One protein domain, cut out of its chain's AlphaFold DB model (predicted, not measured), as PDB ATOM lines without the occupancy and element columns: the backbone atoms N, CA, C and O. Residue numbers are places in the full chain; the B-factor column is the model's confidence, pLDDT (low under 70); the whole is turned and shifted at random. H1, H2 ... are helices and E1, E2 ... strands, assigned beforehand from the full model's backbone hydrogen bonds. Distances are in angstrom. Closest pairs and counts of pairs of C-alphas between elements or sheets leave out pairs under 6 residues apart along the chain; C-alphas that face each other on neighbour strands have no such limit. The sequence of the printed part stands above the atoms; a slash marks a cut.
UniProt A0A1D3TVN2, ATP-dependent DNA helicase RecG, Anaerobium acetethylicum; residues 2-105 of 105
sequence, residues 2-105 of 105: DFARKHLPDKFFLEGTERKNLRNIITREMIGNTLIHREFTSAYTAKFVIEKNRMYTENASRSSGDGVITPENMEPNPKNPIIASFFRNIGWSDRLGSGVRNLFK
ATOM      1  N   ASP A   2     243.073 174.219 258.376       94.38
ATOM      2  CA  ASP A   2     244.181 174.751 257.559       94.38
ATOM      3  C   ASP A   2     244.644 176.151 257.938       94.38
ATOM      4  O   ASP A   2     245.841 176.411 257.923       94.38
ATOM      5  N   PHE A   3     243.728 177.026 258.360       94.12
ATOM      6  CA  PHE A   3     244.085 178.357 258.845       94.12
ATOM      7  C   PHE A   3     245.075 178.293 260.020       94.12
ATOM      8  O   PHE A   3     246.150 178.881 259.960       94.12
ATOM      9  N   ALA A   4     244.778 177.493 261.047       93.81
ATOM     10  CA  ALA A   4     245.700 177.290 262.161       93.81
ATOM     11  C   ALA A   4     246.997 176.605 261.720       93.81
ATOM     12  O   ALA A   4     248.068 176.999 262.160       93.81
ATOM     13  N   ARG A   5     246.938 175.625 260.806       94.56
ATOM     14  CA  ARG A   5     248.154 174.991 260.267       94.56
ATOM     15  C   ARG A   5     249.075 175.981 259.554       94.56
ATOM     16  O   ARG A   5     250.288 175.861 259.675       94.56
ATOM     17  N   LYS A   6     248.493 176.935 258.827       96.19
ATOM     18  CA  LYS A   6     249.207 177.974 258.083       96.19
ATOM     19  C   LYS A   6     249.815 179.034 259.001       96.19
ATOM     20  O   LYS A   6     250.888 179.541 258.699       96.19
ATOM     21  N   HIS A   7     249.127 179.380 260.089       95.62
ATOM     22  CA  HIS A   7     249.461 180.549 260.908       95.62
ATOM     23  C   HIS A   7     250.021 180.225 262.303       95.62
ATOM     24  O   HIS A   7     250.491 181.137 262.977       95.62
ATOM     25  N   LEU A   8     250.017 178.959 262.738       94.75
ATOM     26  CA  LEU A   8     250.595 178.521 264.014       94.75
ATOM     27  C   LEU A   8     251.705 177.475 263.812       94.75
ATOM     28  O   LEU A   8     251.554 176.561 262.986       94.75
ATOM     29  N   PRO A   9     252.789 177.550 264.607       92.25
ATOM     30  CA  PRO A   9     253.858 176.561 264.572       92.25
ATOM     31  C   PRO A   9     253.373 175.198 265.083       92.25
ATOM     32  O   PRO A   9     252.523 175.111 265.971       92.25
ATOM     33  N   ASP A  10     253.957 174.126 264.556       90.62
ATOM     34  CA  ASP A  10     253.774 172.766 265.071       90.62
ATOM     35  C   ASP A  10     254.940 172.422 266.004       90.62
ATOM     36  O   ASP A  10     255.937 171.824 265.595       90.62
ATOM     37  N   LYS A  11     254.867 172.905 267.251       89.81
ATOM     38  CA  LYS A  11     255.913 172.642 268.245       89.81
ATOM     39  C   LYS A  11     255.955 171.148 268.564       89.81
ATOM     40  O   LYS A  11     254.920 170.533 268.813       89.81
ATOM     41  N   PHE A  12     257.157 170.580 268.586       92.81
ATOM     42  CA  PHE A  12     257.346 169.210 269.044       92.81
ATOM     43  C   PHE A  12     257.002 169.113 270.534       92.81
ATOM     44  O   PHE A  12     257.525 169.879 271.341       92.81
ATOM     45  N   PHE A  13     256.115 168.183 270.878       92.56
ATOM     46  CA  PHE A  13     255.663 167.956 272.243       92.56
ATOM     47  C   PHE A  13     255.375 166.471 272.464       92.56
ATOM     48  O   PHE A  13     254.777 165.816 271.601       92.56
ATOM     49  N   LEU A  14     255.802 165.959 273.618       93.56
ATOM     50  CA  LEU A  14     255.584 164.585 274.059       93.56
ATOM     51  C   LEU A  14     254.723 164.588 275.322       93.56
ATOM     52  O   LEU A  14     255.004 165.331 276.258       93.56
ATOM     53  N   GLU A  15     253.713 163.726 275.357       87.69
ATOM     54  CA  GLU A  15     252.991 163.370 276.578       87.69
ATOM     55  C   GLU A  15     253.342 161.910 276.897       87.69
ATOM     56  O   GLU A  15     252.913 160.984 276.206       87.69
ATOM     57  N   GLY A  16     254.223 161.707 277.883       90.44
ATOM     58  CA  GLY A  16     254.866 160.411 278.109       90.44
ATOM     59  C   GLY A  16     255.780 160.035 276.940       90.44
ATOM     60  O   GLY A  16     256.764 160.721 276.666       90.44
ATOM     61  N   THR A  17     255.454 158.949 276.243       92.81
ATOM     62  CA  THR A  17     256.180 158.469 275.054       92.81
ATOM     63  C   THR A  17     255.492 158.838 273.738       92.81
ATOM     64  O   THR A  17     256.042 158.594 272.664       92.81
ATOM     65  N   GLU A  18     254.300 159.440 273.790       93.75
ATOM     66  CA  GLU A  18     253.516 159.765 272.603       93.75
ATOM     67  C   GLU A  18     253.735 161.205 272.151       93.75
ATOM     68  O   GLU A  18     253.581 162.158 272.918       93.75
ATOM     69  N   ARG A  19     254.000 161.393 270.856       92.00
ATOM     70  CA  ARG A  19     253.999 162.725 270.245       92.00
ATOM     71  C   ARG A  19     252.573 163.232 270.076       92.00
ATOM     72  O   ARG A  19     251.772 162.621 269.370       92.00
ATOM     73  N   LYS A  20     252.284 164.410 270.631       91.38
ATOM     74  CA  LYS A  20     250.997 165.096 270.453       91.38
ATOM     75  C   LYS A  20     251.140 166.291 269.517       91.38
ATOM     76  O   LYS A  20     252.117 167.035 269.563       91.38
ATOM     77  N   ASN A  21     250.133 166.504 268.671       91.62
ATOM     78  CA  ASN A  21     250.034 167.707 267.845       91.62
ATOM     79  C   ASN A  21     249.269 168.792 268.615       91.62
ATOM     80  O   ASN A  21     248.054 168.934 268.452       91.62
ATOM     81  N   LEU A  22     249.979 169.539 269.467       90.81
ATOM     82  CA  LEU A  22     249.372 170.566 270.322       90.81
ATOM     83  C   LEU A  22     248.574 171.593 269.524       90.81
ATOM     84  O   LEU A  22     247.460 171.937 269.904       90.81
ATOM     85  N   ARG A  23     249.103 172.038 268.379       92.94
ATOM     86  CA  ARG A  23     248.421 173.004 267.512       92.94
ATOM     87  C   ARG A  23     247.021 172.526 267.139       92.94
ATOM     88  O   ARG A  23     246.061 173.282 267.271       92.94
ATOM     89  N   ASN A  24     246.896 171.285 266.670       90.94
ATOM     90  CA  ASN A  24     245.608 170.733 266.261       90.94
ATOM     91  C   ASN A  24     244.681 170.496 267.454       90.94
ATOM     92  O   ASN A  24     243.490 170.767 267.330       90.94
ATOM     93  N   ILE A  25     245.215 170.015 268.581       89.44
ATOM     94  CA  ILE A  25     244.439 169.768 269.803       89.44
ATOM     95  C   ILE A  25     243.840 171.083 270.310       89.44
ATOM     96  O   ILE A  25     242.621 171.208 270.391       89.44
ATOM     97  N   ILE A  26     244.679 172.096 270.536       89.94
ATOM     98  CA  ILE A  26     244.244 173.381 271.090       89.94
ATOM     99  C   ILE A  26     243.298 174.101 270.122       89.94
ATOM    100  O   ILE A  26     242.246 174.583 270.527       89.94
ATOM    101  N   THR A  27     243.616 174.136 268.822       92.31
ATOM    102  CA  THR A  27     242.741 174.801 267.841       92.31
ATOM    103  C   THR A  27     241.376 174.112 267.757       92.31
ATOM    104  O   THR A  27     240.355 174.789 267.639       92.31
ATOM    105  N   ARG A  28     241.332 172.773 267.808       90.38
ATOM    106  CA  ARG A  28     240.067 172.027 267.765       90.38
ATOM    107  C   ARG A  28     239.219 172.355 268.987       90.38
ATOM    108  O   ARG A  28     238.035 172.617 268.820       90.38
ATOM    109  N   GLU A  29     239.838 172.403 270.160       89.75
ATOM    110  CA  GLU A  29     239.171 172.763 271.408       89.75
ATOM    111  C   GLU A  29     238.609 174.193 271.360       89.75
ATOM    112  O   GLU A  29     237.434 174.409 271.647       89.75
ATOM    113  N   MET A  30     239.400 175.172 270.902       91.62
ATOM    114  CA  MET A  30     238.948 176.564 270.770       91.62
ATOM    115  C   MET A  30     237.762 176.708 269.806       91.62
ATOM    116  O   MET A  30     236.776 177.376 270.123       91.62
ATOM    117  N   ILE A  31     237.832 176.069 268.634       92.38
ATOM    118  CA  ILE A  31     236.750 176.099 267.638       92.38
ATOM    119  C   ILE A  31     235.512 175.365 268.165       92.38
ATOM    120  O   ILE A  31     234.403 175.886 268.053       92.38
ATOM    121  N   GLY A  32     235.691 174.182 268.759       90.75
ATOM    122  CA  GLY A  32     234.614 173.390 269.346       90.75
ATOM    123  C   GLY A  32     233.871 174.170 270.424       90.75
ATOM    124  O   GLY A  32     232.656 174.334 270.328       90.75
ATOM    125  N   ASN A  33     234.599 174.751 271.380       88.44
ATOM    126  CA  ASN A  33     234.012 175.569 272.440       88.44
ATOM    127  C   ASN A  33     233.308 176.809 271.893       88.44
ATOM    128  O   ASN A  33     232.192 177.106 272.316       88.44
ATOM    129  N   THR A  34     233.891 177.482 270.897       92.56
ATOM    130  CA  THR A  34     233.228 178.612 270.227       92.56
ATOM    131  C   THR A  34     231.885 178.185 269.650       92.56
ATOM    132  O   THR A  34     230.882 178.848 269.877       92.56
ATOM    133  N   LEU A  35     231.826 177.063 268.932       92.38
ATOM    134  CA  LEU A  35     230.594 176.591 268.301       92.38
ATOM    135  C   LEU A  35     229.570 176.070 269.321       92.38
ATOM    136  O   LEU A  35     228.382 176.331 269.168       92.38
ATOM    137  N   ILE A  36     230.003 175.382 270.378       91.75
ATOM    138  CA  ILE A  36     229.116 174.882 271.443       91.75
ATOM    139  C   ILE A  36     228.513 176.037 272.251       91.75
ATOM    140  O   ILE A  36     227.337 175.983 272.624       91.75
ATOM    141  N   HIS A  37     229.292 177.090 272.508       89.88
ATOM    142  CA  HIS A  37     228.909 178.200 273.383       89.88
ATOM    143  C   HIS A  37     228.516 179.488 272.635       89.88
ATOM    144  O   HIS A  37     228.295 180.523 273.266       89.88
ATOM    145  N   ARG A  38     228.375 179.450 271.305       92.81
ATOM    146  CA  ARG A  38     227.907 180.600 270.521       92.81
ATOM    147  C   ARG A  38     226.411 180.843 270.688       92.81
ATOM    148  O   ARG A  38     225.605 179.917 270.669       92.81
ATOM    149  N   GLU A  39     226.043 182.118 270.752       94.25
ATOM    150  CA  GLU A  39     224.671 182.578 270.564       94.25
ATOM    151  C   GLU A  39     224.337 182.645 269.064       94.25
ATOM    152  O   GLU A  39     224.673 183.619 268.387       94.25
ATOM    153  N   PHE A  40     223.716 181.595 268.518       93.12
ATOM    154  CA  PHE A  40     223.400 181.513 267.082       93.12
ATOM    155  C   PHE A  40     222.253 182.428 266.647       93.12
ATOM    156  O   PHE A  40     222.115 182.694 265.457       93.12
ATOM    157  N   THR A  41     221.466 182.948 267.590       94.06
ATOM    158  CA  THR A  41     220.443 183.965 267.303       94.06
ATOM    159  C   THR A  41     221.046 185.345 267.016       94.06
ATOM    160  O   THR A  41     220.366 186.223 266.490       94.06
ATOM    161  N   SER A  42     222.331 185.552 267.325       95.00
ATOM    162  CA  SER A  42     223.041 186.798 267.051       95.00
ATOM    163  C   SER A  42     223.673 186.806 265.658       95.00
ATOM    164  O   SER A  42     224.369 185.869 265.266       95.00
ATOM    165  N   ALA A  43     223.535 187.931 264.947       95.19
ATOM    166  CA  ALA A  43     224.226 188.182 263.679       95.19
ATOM    167  C   ALA A  43     225.741 188.433 263.840       95.19
ATOM    168  O   ALA A  43     226.464 188.548 262.850       95.19
ATOM    169  N   TYR A  44     226.246 188.523 265.075       95.19
ATOM    170  CA  TYR A  44     227.664 188.737 265.325       95.19
ATOM    171  C   TYR A  44     228.506 187.583 264.767       95.19
ATOM    172  O   TYR A  44     228.296 186.402 265.083       95.19
ATOM    173  N   THR A  45     229.491 187.929 263.939       95.00
ATOM    174  CA  THR A  45     230.400 186.953 263.335       95.00
ATOM    175  C   THR A  45     231.405 186.480 264.375       95.00
ATOM    176  O   THR A  45     232.165 187.283 264.911       95.00
ATOM    177  N   ALA A  46     231.416 185.174 264.651       95.75
ATOM    178  CA  ALA A  46     232.423 184.583 265.520       95.75
ATOM    179  C   ALA A  46     233.808 184.647 264.856       95.75
ATOM    180  O   ALA A  46     233.937 184.393 263.657       95.75
ATOM    181  N   LYS A  47     234.841 184.966 265.632       96.06
ATOM    182  CA  LYS A  47     236.215 185.141 265.162       96.06
ATOM    183  C   LYS A  47     237.140 184.178 265.884       96.06
ATOM    184  O   LYS A  47     236.996 183.944 267.079       96.06
ATOM    185  N   PHE A  48     238.125 183.681 265.151       96.19
ATOM    186  CA  PHE A  48     239.316 183.051 265.698       96.19
ATOM    187  C   PHE A  48     240.504 183.904 265.265       96.19
ATOM    188  O   PHE A  48     240.775 184.030 264.071       96.19
ATOM    189  N   VAL A  49     241.159 184.541 266.231       96.94
ATOM    190  CA  VAL A  49     242.193 185.547 265.990       96.94
ATOM    191  C   VAL A  49     243.525 185.013 266.490       96.94
ATOM    192  O   VAL A  49     243.630 184.537 267.619       96.94
ATOM    193  N   ILE A  50     244.544 185.097 265.637       96.31
ATOM    194  CA  ILE A  50     245.932 184.776 265.971       96.31
ATOM    195  C   ILE A  50     246.717 186.081 265.910       96.31
ATOM    196  O   ILE A  50     246.807 186.714 264.860       96.31
ATOM    197  N   GLU A  51     247.288 186.470 267.040       96.00
ATOM    198  CA  GLU A  51     248.210 187.591 267.161       96.00
ATOM    199  C   GLU A  51     249.633 187.078 267.415       96.00
ATOM    200  O   GLU A  51     249.868 185.884 267.603       96.00
ATOM    201  N   LYS A  52     250.605 187.994 267.477       93.19
ATOM    202  CA  LYS A  52     252.018 187.656 267.701       93.19
ATOM    203  C   LYS A  52     252.252 186.839 268.982       93.19
ATOM    204  O   LYS A  52     253.082 185.937 268.973       93.19
ATOM    205  N   ASN A  53     251.532 187.159 270.060       94.00
ATOM    206  CA  ASN A  53     251.784 186.608 271.399       94.00
ATOM    207  C   ASN A  53     250.590 185.849 271.999       94.00
ATOM    208  O   ASN A  53     250.686 185.365 273.123       94.00
ATOM    209  N   ARG A  54     249.457 185.767 271.296       93.44
ATOM    210  CA  ARG A  54     248.247 185.112 271.802       93.44
ATOM    211  C   ARG A  54     247.339 184.670 270.668       93.44
ATOM    212  O   ARG A  54     247.443 185.151 269.544       93.44
ATOM    213  N   MET A  55     246.399 183.805 271.003       94.12
ATOM    214  CA  MET A  55     245.246 183.506 270.168       94.12
ATOM    215  C   MET A  55     243.994 183.541 271.029       94.12
ATOM    216  O   MET A  55     244.040 183.179 272.204       94.12
ATOM    217  N   TYR A  56     242.890 183.990 270.453       95.00
ATOM    218  CA  TYR A  56     241.619 184.061 271.157       95.00
ATOM    219  C   TYR A  56     240.455 183.838 270.200       95.00
ATOM    220  O   TYR A  56     240.579 183.956 268.977       95.00
ATOM    221  N   THR A  57     239.315 183.491 270.779       95.00
ATOM    222  CA  THR A  57     238.039 183.402 270.080       95.00
ATOM    223  C   THR A  57     237.105 184.472 270.607       95.00
ATOM    224  O   THR A  57     237.109 184.781 271.795       95.00
ATOM    225  N   GLU A  58     236.305 185.036 269.718       94.88
ATOM    226  CA  GLU A  58     235.344 186.084 270.042       94.88
ATOM    227  C   GLU A  58     234.010 185.717 269.402       94.88
ATOM    228  O   GLU A  58     233.940 185.490 268.196       94.88
ATOM    229  N   ASN A  59     232.943 185.624 270.187       94.12
ATOM    230  CA  ASN A  59     231.613 185.291 269.693       94.12
ATOM    231  C   ASN A  59     230.540 185.956 270.550       94.12
ATOM    232  O   ASN A  59     230.742 186.196 271.739       94.12
ATOM    233  N   ALA A  60     229.365 186.187 269.964       93.56
ATOM    234  CA  ALA A  60     228.206 186.573 270.754       93.56
ATOM    235  C   ALA A  60     227.868 185.475 271.766       93.56
ATOM    236  O   ALA A  60     227.891 184.279 271.448       93.56
ATOM    237  N   SER A  61     227.558 185.910 272.982       88.19
ATOM    238  CA  SER A  61     227.214 185.056 274.108       88.19
ATOM    239  C   SER A  61     226.360 185.853 275.091       88.19
ATOM    240  O   SER A  61     226.724 186.964 275.465       88.19
ATOM    241  N   ARG A  62     225.233 185.286 275.531       84.69
ATOM    242  CA  ARG A  62     224.530 185.735 276.743       84.69
ATOM    243  C   ARG A  62     225.095 184.971 277.937       84.69
ATOM    244  O   ARG A  62     224.649 183.852 278.190       84.69
ATOM    245  N   SER A  63     226.132 185.485 278.585       78.19
ATOM    246  CA  SER A  63     226.784 184.749 279.671       78.19
ATOM    247  C   SER A  63     225.884 184.659 280.912       78.19
ATOM    248  O   SER A  63     225.072 185.543 281.171       78.19
ATOM    249  N   SER A  64     226.008 183.559 281.660       74.44
ATOM    250  CA  SER A  64     225.358 183.386 282.971       74.44
ATOM    251  C   SER A  64     226.144 184.054 284.109       74.44
ATOM    252  O   SER A  64     225.661 184.104 285.233       74.44
ATOM    253  N   GLY A  65     227.342 184.554 283.808       75.19
ATOM    254  CA  GLY A  65     228.242 185.262 284.709       75.19
ATOM    255  C   GLY A  65     229.446 185.809 283.940       75.19
ATOM    256  O   GLY A  65     229.614 185.529 282.747       75.19
ATOM    257  N   ASP A  66     230.266 186.598 284.614       76.75
ATOM    258  CA  ASP A  66     231.517 187.165 284.125       76.75
ATOM    259  C   ASP A  66     232.694 186.672 284.980       76.75
ATOM    260  O   ASP A  66     232.587 186.502 286.191       76.75
ATOM    261  N   GLY A  67     233.826 186.377 284.340       80.00
ATOM    262  CA  GLY A  67     235.010 185.888 285.042       80.00
ATOM    263  C   GLY A  67     235.914 185.008 284.188       80.00
ATOM    264  O   GLY A  67     235.568 184.598 283.079       80.00
ATOM    265  N   VAL A  68     237.101 184.725 284.723       79.88
ATOM    266  CA  VAL A  68     238.056 183.792 284.119       79.88
ATOM    267  C   VAL A  68     237.646 182.370 284.489       79.88
ATOM    268  O   VAL A  68     237.508 182.050 285.668       79.88
ATOM    269  N   ILE A  69     237.469 181.517 283.481       78.38
ATOM    270  CA  ILE A  69     237.230 180.088 283.697       78.38
ATOM    271  C   ILE A  69     238.538 179.457 284.171       78.38
ATOM    272  O   ILE A  69     239.554 179.533 283.480       78.38
ATOM    273  N   THR A  70     238.493 178.816 285.328       77.81
ATOM    274  CA  THR A  70     239.566 177.998 285.885       77.81
ATOM    275  C   THR A  70     239.067 176.561 286.056       77.81
ATOM    276  O   THR A  70     237.855 176.321 286.104       77.81
ATOM    277  N   PRO A  71     239.963 175.565 286.146       72.75
ATOM    278  CA  PRO A  71     239.561 174.184 286.403       72.75
ATOM    279  C   PRO A  71     238.717 174.000 287.677       72.75
ATOM    280  O   PRO A  71     237.947 173.041 287.756       72.75
ATOM    281  N   GLU A  72     238.851 174.904 288.652       74.00
ATOM    282  CA  GLU A  72     238.174 174.873 289.953       74.00
ATOM    283  C   GLU A  72     236.774 175.500 289.923       74.00
ATOM    284  O   GLU A  72     235.927 175.109 290.722       74.00
ATOM    285  N   ASN A  73     236.516 176.454 289.019       71.69
ATOM    286  CA  ASN A  73     235.246 177.190 288.953       71.69
ATOM    287  C   ASN A  73     234.369 176.816 287.744       71.69
ATOM    288  O   ASN A  73     233.308 177.407 287.536       71.69
ATOM    289  N   MET A  74     234.802 175.844 286.937       70.56
ATOM    290  CA  MET A  74     234.084 175.453 285.733       70.56
ATOM    291  C   MET A  74     232.893 174.541 286.051       70.56
ATOM    292  O   MET A  74     233.061 173.354 286.338       70.56
ATOM    293  N   GLU A  75     231.682 175.058 285.851       66.69
ATOM    294  CA  GLU A  75     230.473 174.244 285.755       66.69
ATOM    295  C   GLU A  75     230.083 174.058 284.273       66.69
ATOM    296  O   GLU A  75     229.771 175.030 283.575       66.69
ATOM    297  N   PRO A  76     230.155 172.833 283.720       70.75
ATOM    298  CA  PRO A  76     229.991 172.627 282.289       70.75
ATOM    299  C   PRO A  76     228.516 172.686 281.860       70.75
ATOM    300  O   PRO A  76     227.817 171.673 281.845       70.75
ATOM    301  N   ASN A  77     228.068 173.865 281.427       80.81
ATOM    302  CA  ASN A  77     226.732 174.080 280.870       80.81
ATOM    303  C   ASN A  77     226.803 174.500 279.381       80.81
ATOM    304  O   ASN A  77     227.079 175.667 279.078       80.81
ATOM    305  N   PRO A  78     226.609 173.574 278.416       86.44
ATOM    306  CA  PRO A  78     226.642 173.910 276.997       86.44
ATOM    307  C   PRO A  78     225.425 174.755 276.620       86.44
ATOM    308  O   PRO A  78     224.286 174.352 276.836       86.44
ATOM    309  N   LYS A  79     225.649 175.883 275.946       89.00
ATOM    310  CA  LYS A  79     224.538 176.687 275.406       89.00
ATOM    311  C   LYS A  79     223.751 175.937 274.341       89.00
ATOM    312  O   LYS A  79     222.535 176.064 274.266       89.00
ATOM    313  N   ASN A  80     224.450 175.140 273.535       91.88
ATOM    314  CA  ASN A  80     223.861 174.352 272.464       91.88
ATOM    315  C   ASN A  80     224.096 172.852 272.729       91.88
ATOM    316  O   ASN A  80     225.051 172.279 272.196       91.88
ATOM    317  N   PRO A  81     223.257 172.184 273.546       91.50
ATOM    318  CA  PRO A  81     223.466 170.786 273.931       91.50
ATOM    319  C   PRO A  81     223.414 169.818 272.739       91.50
ATOM    320  O   PRO A  81     224.159 168.839 272.715       91.50
ATOM    321  N   ILE A  82     222.605 170.112 271.715       93.44
ATOM    322  CA  ILE A  82     222.542 169.317 270.476       93.44
ATOM    323  C   ILE A  82     223.874 169.390 269.719       93.44
ATOM    324  O   ILE A  82     224.396 168.365 269.288       93.44
ATOM    325  N   ILE A  83     224.471 170.582 269.614       92.44
ATOM    326  CA  ILE A  83     225.777 170.769 268.962       92.44
ATOM    327  C   ILE A  83     226.882 170.077 269.772       92.44
ATOM    328  O   ILE A  83     227.731 169.398 269.199       92.44
ATOM    329  N   ALA A  84     226.845 170.183 271.104       90.81
ATOM    330  CA  ALA A  84     227.781 169.472 271.975       90.81
ATOM    331  C   ALA A  84     227.674 167.943 271.816       90.81
ATOM    332  O   ALA A  84     228.689 167.251 271.747       90.81
ATOM    333  N   SER A  85     226.451 167.409 271.726       90.81
ATOM    334  CA  SER A  85     226.212 165.985 271.468       90.81
ATOM    335  C   SER A  85     226.729 165.570 270.090       90.81
ATOM    336  O   SER A  85     227.426 164.564 269.978       90.81
ATOM    337  N   PHE A  86     226.477 166.379 269.059       92.00
ATOM    338  CA  PHE A  86     226.988 166.140 267.713       92.00
ATOM    339  C   PHE A  86     228.521 166.050 267.688       92.00
ATOM    340  O   PHE A  86     229.060 165.059 267.196       92.00
ATOM    341  N   PHE A  87     229.233 167.022 268.272       90.12
ATOM    342  CA  PHE A  87     230.701 166.989 268.310       90.12
ATOM    343  C   PHE A  87     231.264 165.824 269.113       90.12
ATOM    344  O   PHE A  87     232.293 165.267 268.731       90.12
ATOM    345  N   ARG A  88     230.568 165.395 270.167       86.88
ATOM    346  CA  ARG A  88     230.929 164.182 270.897       86.88
ATOM    347  C   ARG A  88     230.794 162.937 270.028       86.88
ATOM    348  O   ARG A  88     231.709 162.121 269.998       86.88
ATOM    349  N   ASN A  89     229.691 162.811 269.295       90.12
ATOM    350  CA  ASN A  89     229.419 161.639 268.464       90.12
ATOM    351  C   ASN A  89     230.426 161.485 267.315       90.12
ATOM    352  O   ASN A  89     230.754 160.362 266.947       90.12
ATOM    353  N   ILE A  90     230.954 162.590 266.780       88.75
ATOM    354  CA  ILE A  90     231.984 162.552 265.728       88.75
ATOM    355  C   ILE A  90     233.426 162.560 266.271       88.75
ATOM    356  O   ILE A  90     234.371 162.665 265.490       88.75
ATOM    357  N   GLY A  91     233.617 162.494 267.595       83.31
ATOM    358  CA  GLY A  91     234.941 162.467 268.230       83.31
ATOM    359  C   GLY A  91     235.716 163.789 268.155       83.31
ATOM    360  O   GLY A  91     236.945 163.790 268.115       83.31
ATOM    361  N   TRP A  92     235.019 164.925 268.077       79.56
ATOM    362  CA  TRP A  92     235.623 166.264 268.009       79.56
ATOM    363  C   TRP A  92     235.647 167.010 269.342       79.56
ATOM    364  O   TRP A  92     236.377 167.993 269.456       79.56
ATOM    365  N   SER A  93     234.888 166.547 270.332       74.50
ATOM    366  CA  SER A  93     234.924 167.053 271.702       74.50
ATOM    367  C   SER A  93     234.833 165.896 272.691       74.50
ATOM    368  O   SER A  93     233.982 165.016 272.527       74.50
ATOM    369  N   ASP A  94     235.643 165.942 273.743       70.62
ATOM    370  CA  ASP A  94     235.558 165.003 274.861       70.62
ATOM    371  C   ASP A  94     234.328 165.294 275.754       70.62
ATOM    372  O   ASP A  94     233.416 166.059 275.409       70.62
ATOM    373  N   ARG A  95     234.255 164.662 276.934       63.16
ATOM    374  CA  ARG A  95     233.214 164.983 277.922       63.16
ATOM    375  C   ARG A  95     233.285 166.470 278.284       63.16
ATOM    376  O   ARG A  95     234.357 166.998 278.565       63.16
ATOM    377  N   LEU A  96     232.127 167.119 278.316       62.84
ATOM    378  CA  LEU A  96     231.942 168.504 278.755       62.84
ATOM    379  C   LEU A  96     232.771 168.802 280.022       62.84
ATOM    380  O   LEU A  96     232.645 168.094 281.017       62.84
ATOM    381  N   GLY A  97     233.660 169.799 279.944       59.97
ATOM    382  CA  GLY A  97     234.584 170.182 281.023       59.97
ATOM    383  C   GLY A  97     236.000 169.599 280.955       59.97
ATOM    384  O   GLY A  97     236.925 170.156 281.541       59.97
ATOM    385  N   SER A  98     236.222 168.515 280.210       64.25
ATOM    386  CA  SER A  98     237.560 167.904 280.099       64.25
ATOM    387  C   SER A  98     238.521 168.696 279.209       64.25
ATOM    388  O   SER A  98     239.713 168.750 279.501       64.25
ATOM    389  N   GLY A  99     238.011 169.367 278.177       67.69
ATOM    390  CA  GLY A  99     238.839 170.140 277.258       67.69
ATOM    391  C   GLY A  99     239.492 171.362 277.910       67.69
ATOM    392  O   GLY A  99     240.690 171.571 277.740       67.69
ATOM    393  N   VAL A 100     238.772 172.080 278.782       68.75
ATOM    394  CA  VAL A 100     239.362 173.143 279.619       68.75
ATOM    395  C   VAL A 100     240.453 172.569 280.520       68.75
ATOM    396  O   VAL A 100     241.559 173.089 280.524       68.75
ATOM    397  N   ARG A 101     240.213 171.449 281.213       72.81
ATOM    398  CA  ARG A 101     241.251 170.811 282.045       72.81
ATOM    399  C   ARG A 101     242.504 170.437 281.249       72.81
ATOM    400  O   ARG A 101     243.604 170.598 281.758       72.81
ATOM    401  N   ASN A 102     242.345 169.985 280.007       75.31
ATOM    402  CA  ASN A 102     243.466 169.670 279.123       75.31
ATOM    403  C   ASN A 102     244.222 170.920 278.643       75.31
ATOM    404  O   ASN A 102     245.417 170.823 278.398       75.31
ATOM    405  N   LEU A 103     243.562 172.079 278.523       71.50
ATOM    406  CA  LEU A 103     244.226 173.351 278.204       71.50
ATOM    407  C   LEU A 103     245.075 173.895 279.363       71.50
ATOM    408  O   LEU A 103     245.982 174.684 279.113       71.50
ATOM    409  N   PHE A 104     244.763 173.510 280.603       74.38
ATOM    410  CA  PHE A 104     245.494 173.923 281.807       74.38
ATOM    411  C   PHE A 104     246.626 172.961 282.217       74.38
ATOM    412  O   PHE A 104     247.340 173.260 283.172       74.38
ATOM    413  N   LYS A 105     246.782 171.820 281.531       69.88
ATOM    414  CA  LYS A 105     247.950 170.937 281.681       69.88
ATOM    415  C   LYS A 105     249.173 171.526 280.984       69.88
ATOM    416  O   LYS A 105     250.274 171.380 281.556       69.88
TER     417      LYS A 105
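What this domain is: This is residues 2 to 105 of the 105 residues of the protein "ATP-dependent DNA helicase RecG" of Anaerobium acetethylicum (UniProt A0A1D3TVN2). One long helix, H2, runs through the middle, with the small strand hairpin E1 E2 alongside it and three shorter helices around it: H1 near its first residues, H3 near its last, and H4 near it. Two long loops, residues 8 to 21 and 59 to 80, join these parts, and under half of the residues are in named elements. The 104 printed residues have four named helices and two named strands in the order H1 H2 E1 E2 H3 H4; the sheet E1 - E2 is antiparallel and the class is mostly helix. The whole is compact, with a radius of gyration of the C-alphas of 14.5 A and spans of 41 by 28 by 27 A.

Where its parts are: H1 is residues 2 to 7, 8.5 A long, from C-alpha 2 at (244.181, 174.751, 257.559). H2, residues 22 to 37, measures 22.1 A. E1 is residues 47 to 50, 9.8 A, and E2 residues 55 to 58, 10.2 A. H3, residues 81 to 89, measures 12.2 A; H4, residues 98 to 103, 8.8 A, ends with C-alpha 103 at (244.226, 173.351, 278.204).

How they stand to each other: H1 touches H2 residues 23 to 27 alone, closest at the C-alphas of Ala 4 and Thr 27, 6.9 A, at a steep tilt of 61 degrees. The closest C-alphas of H2 and E2, Thr 34 and Thr 57, are 6.8 A apart. In the hairpin E1 and E2, N 47 and O 58 are within hydrogen-bond range at 2.8 A. H3 touches H2 residues 32 to 36 alone, closest at the C-alphas of Ile 36 and Ala 84, 5.6 A, at a shallow tilt of 30 degrees, opposite ways. H4 is close to H2 but not clearly touching, with the C-alphas of Glu 29 and Gly 99 closest at 6.4 A. H3 and H4 are apart. In H1, H2, H3 and H4 every O i to N i+4 pair is within hydrogen-bond range.

The domain as a whole: The farthest C-alphas, Thr 17 and Ala 43, are 45.1 A apart. The printed part has no cut; the links H1 to H2 and E2 to H3 are long. Confidence is under 70 at residues 75, 95 to 100 and 105.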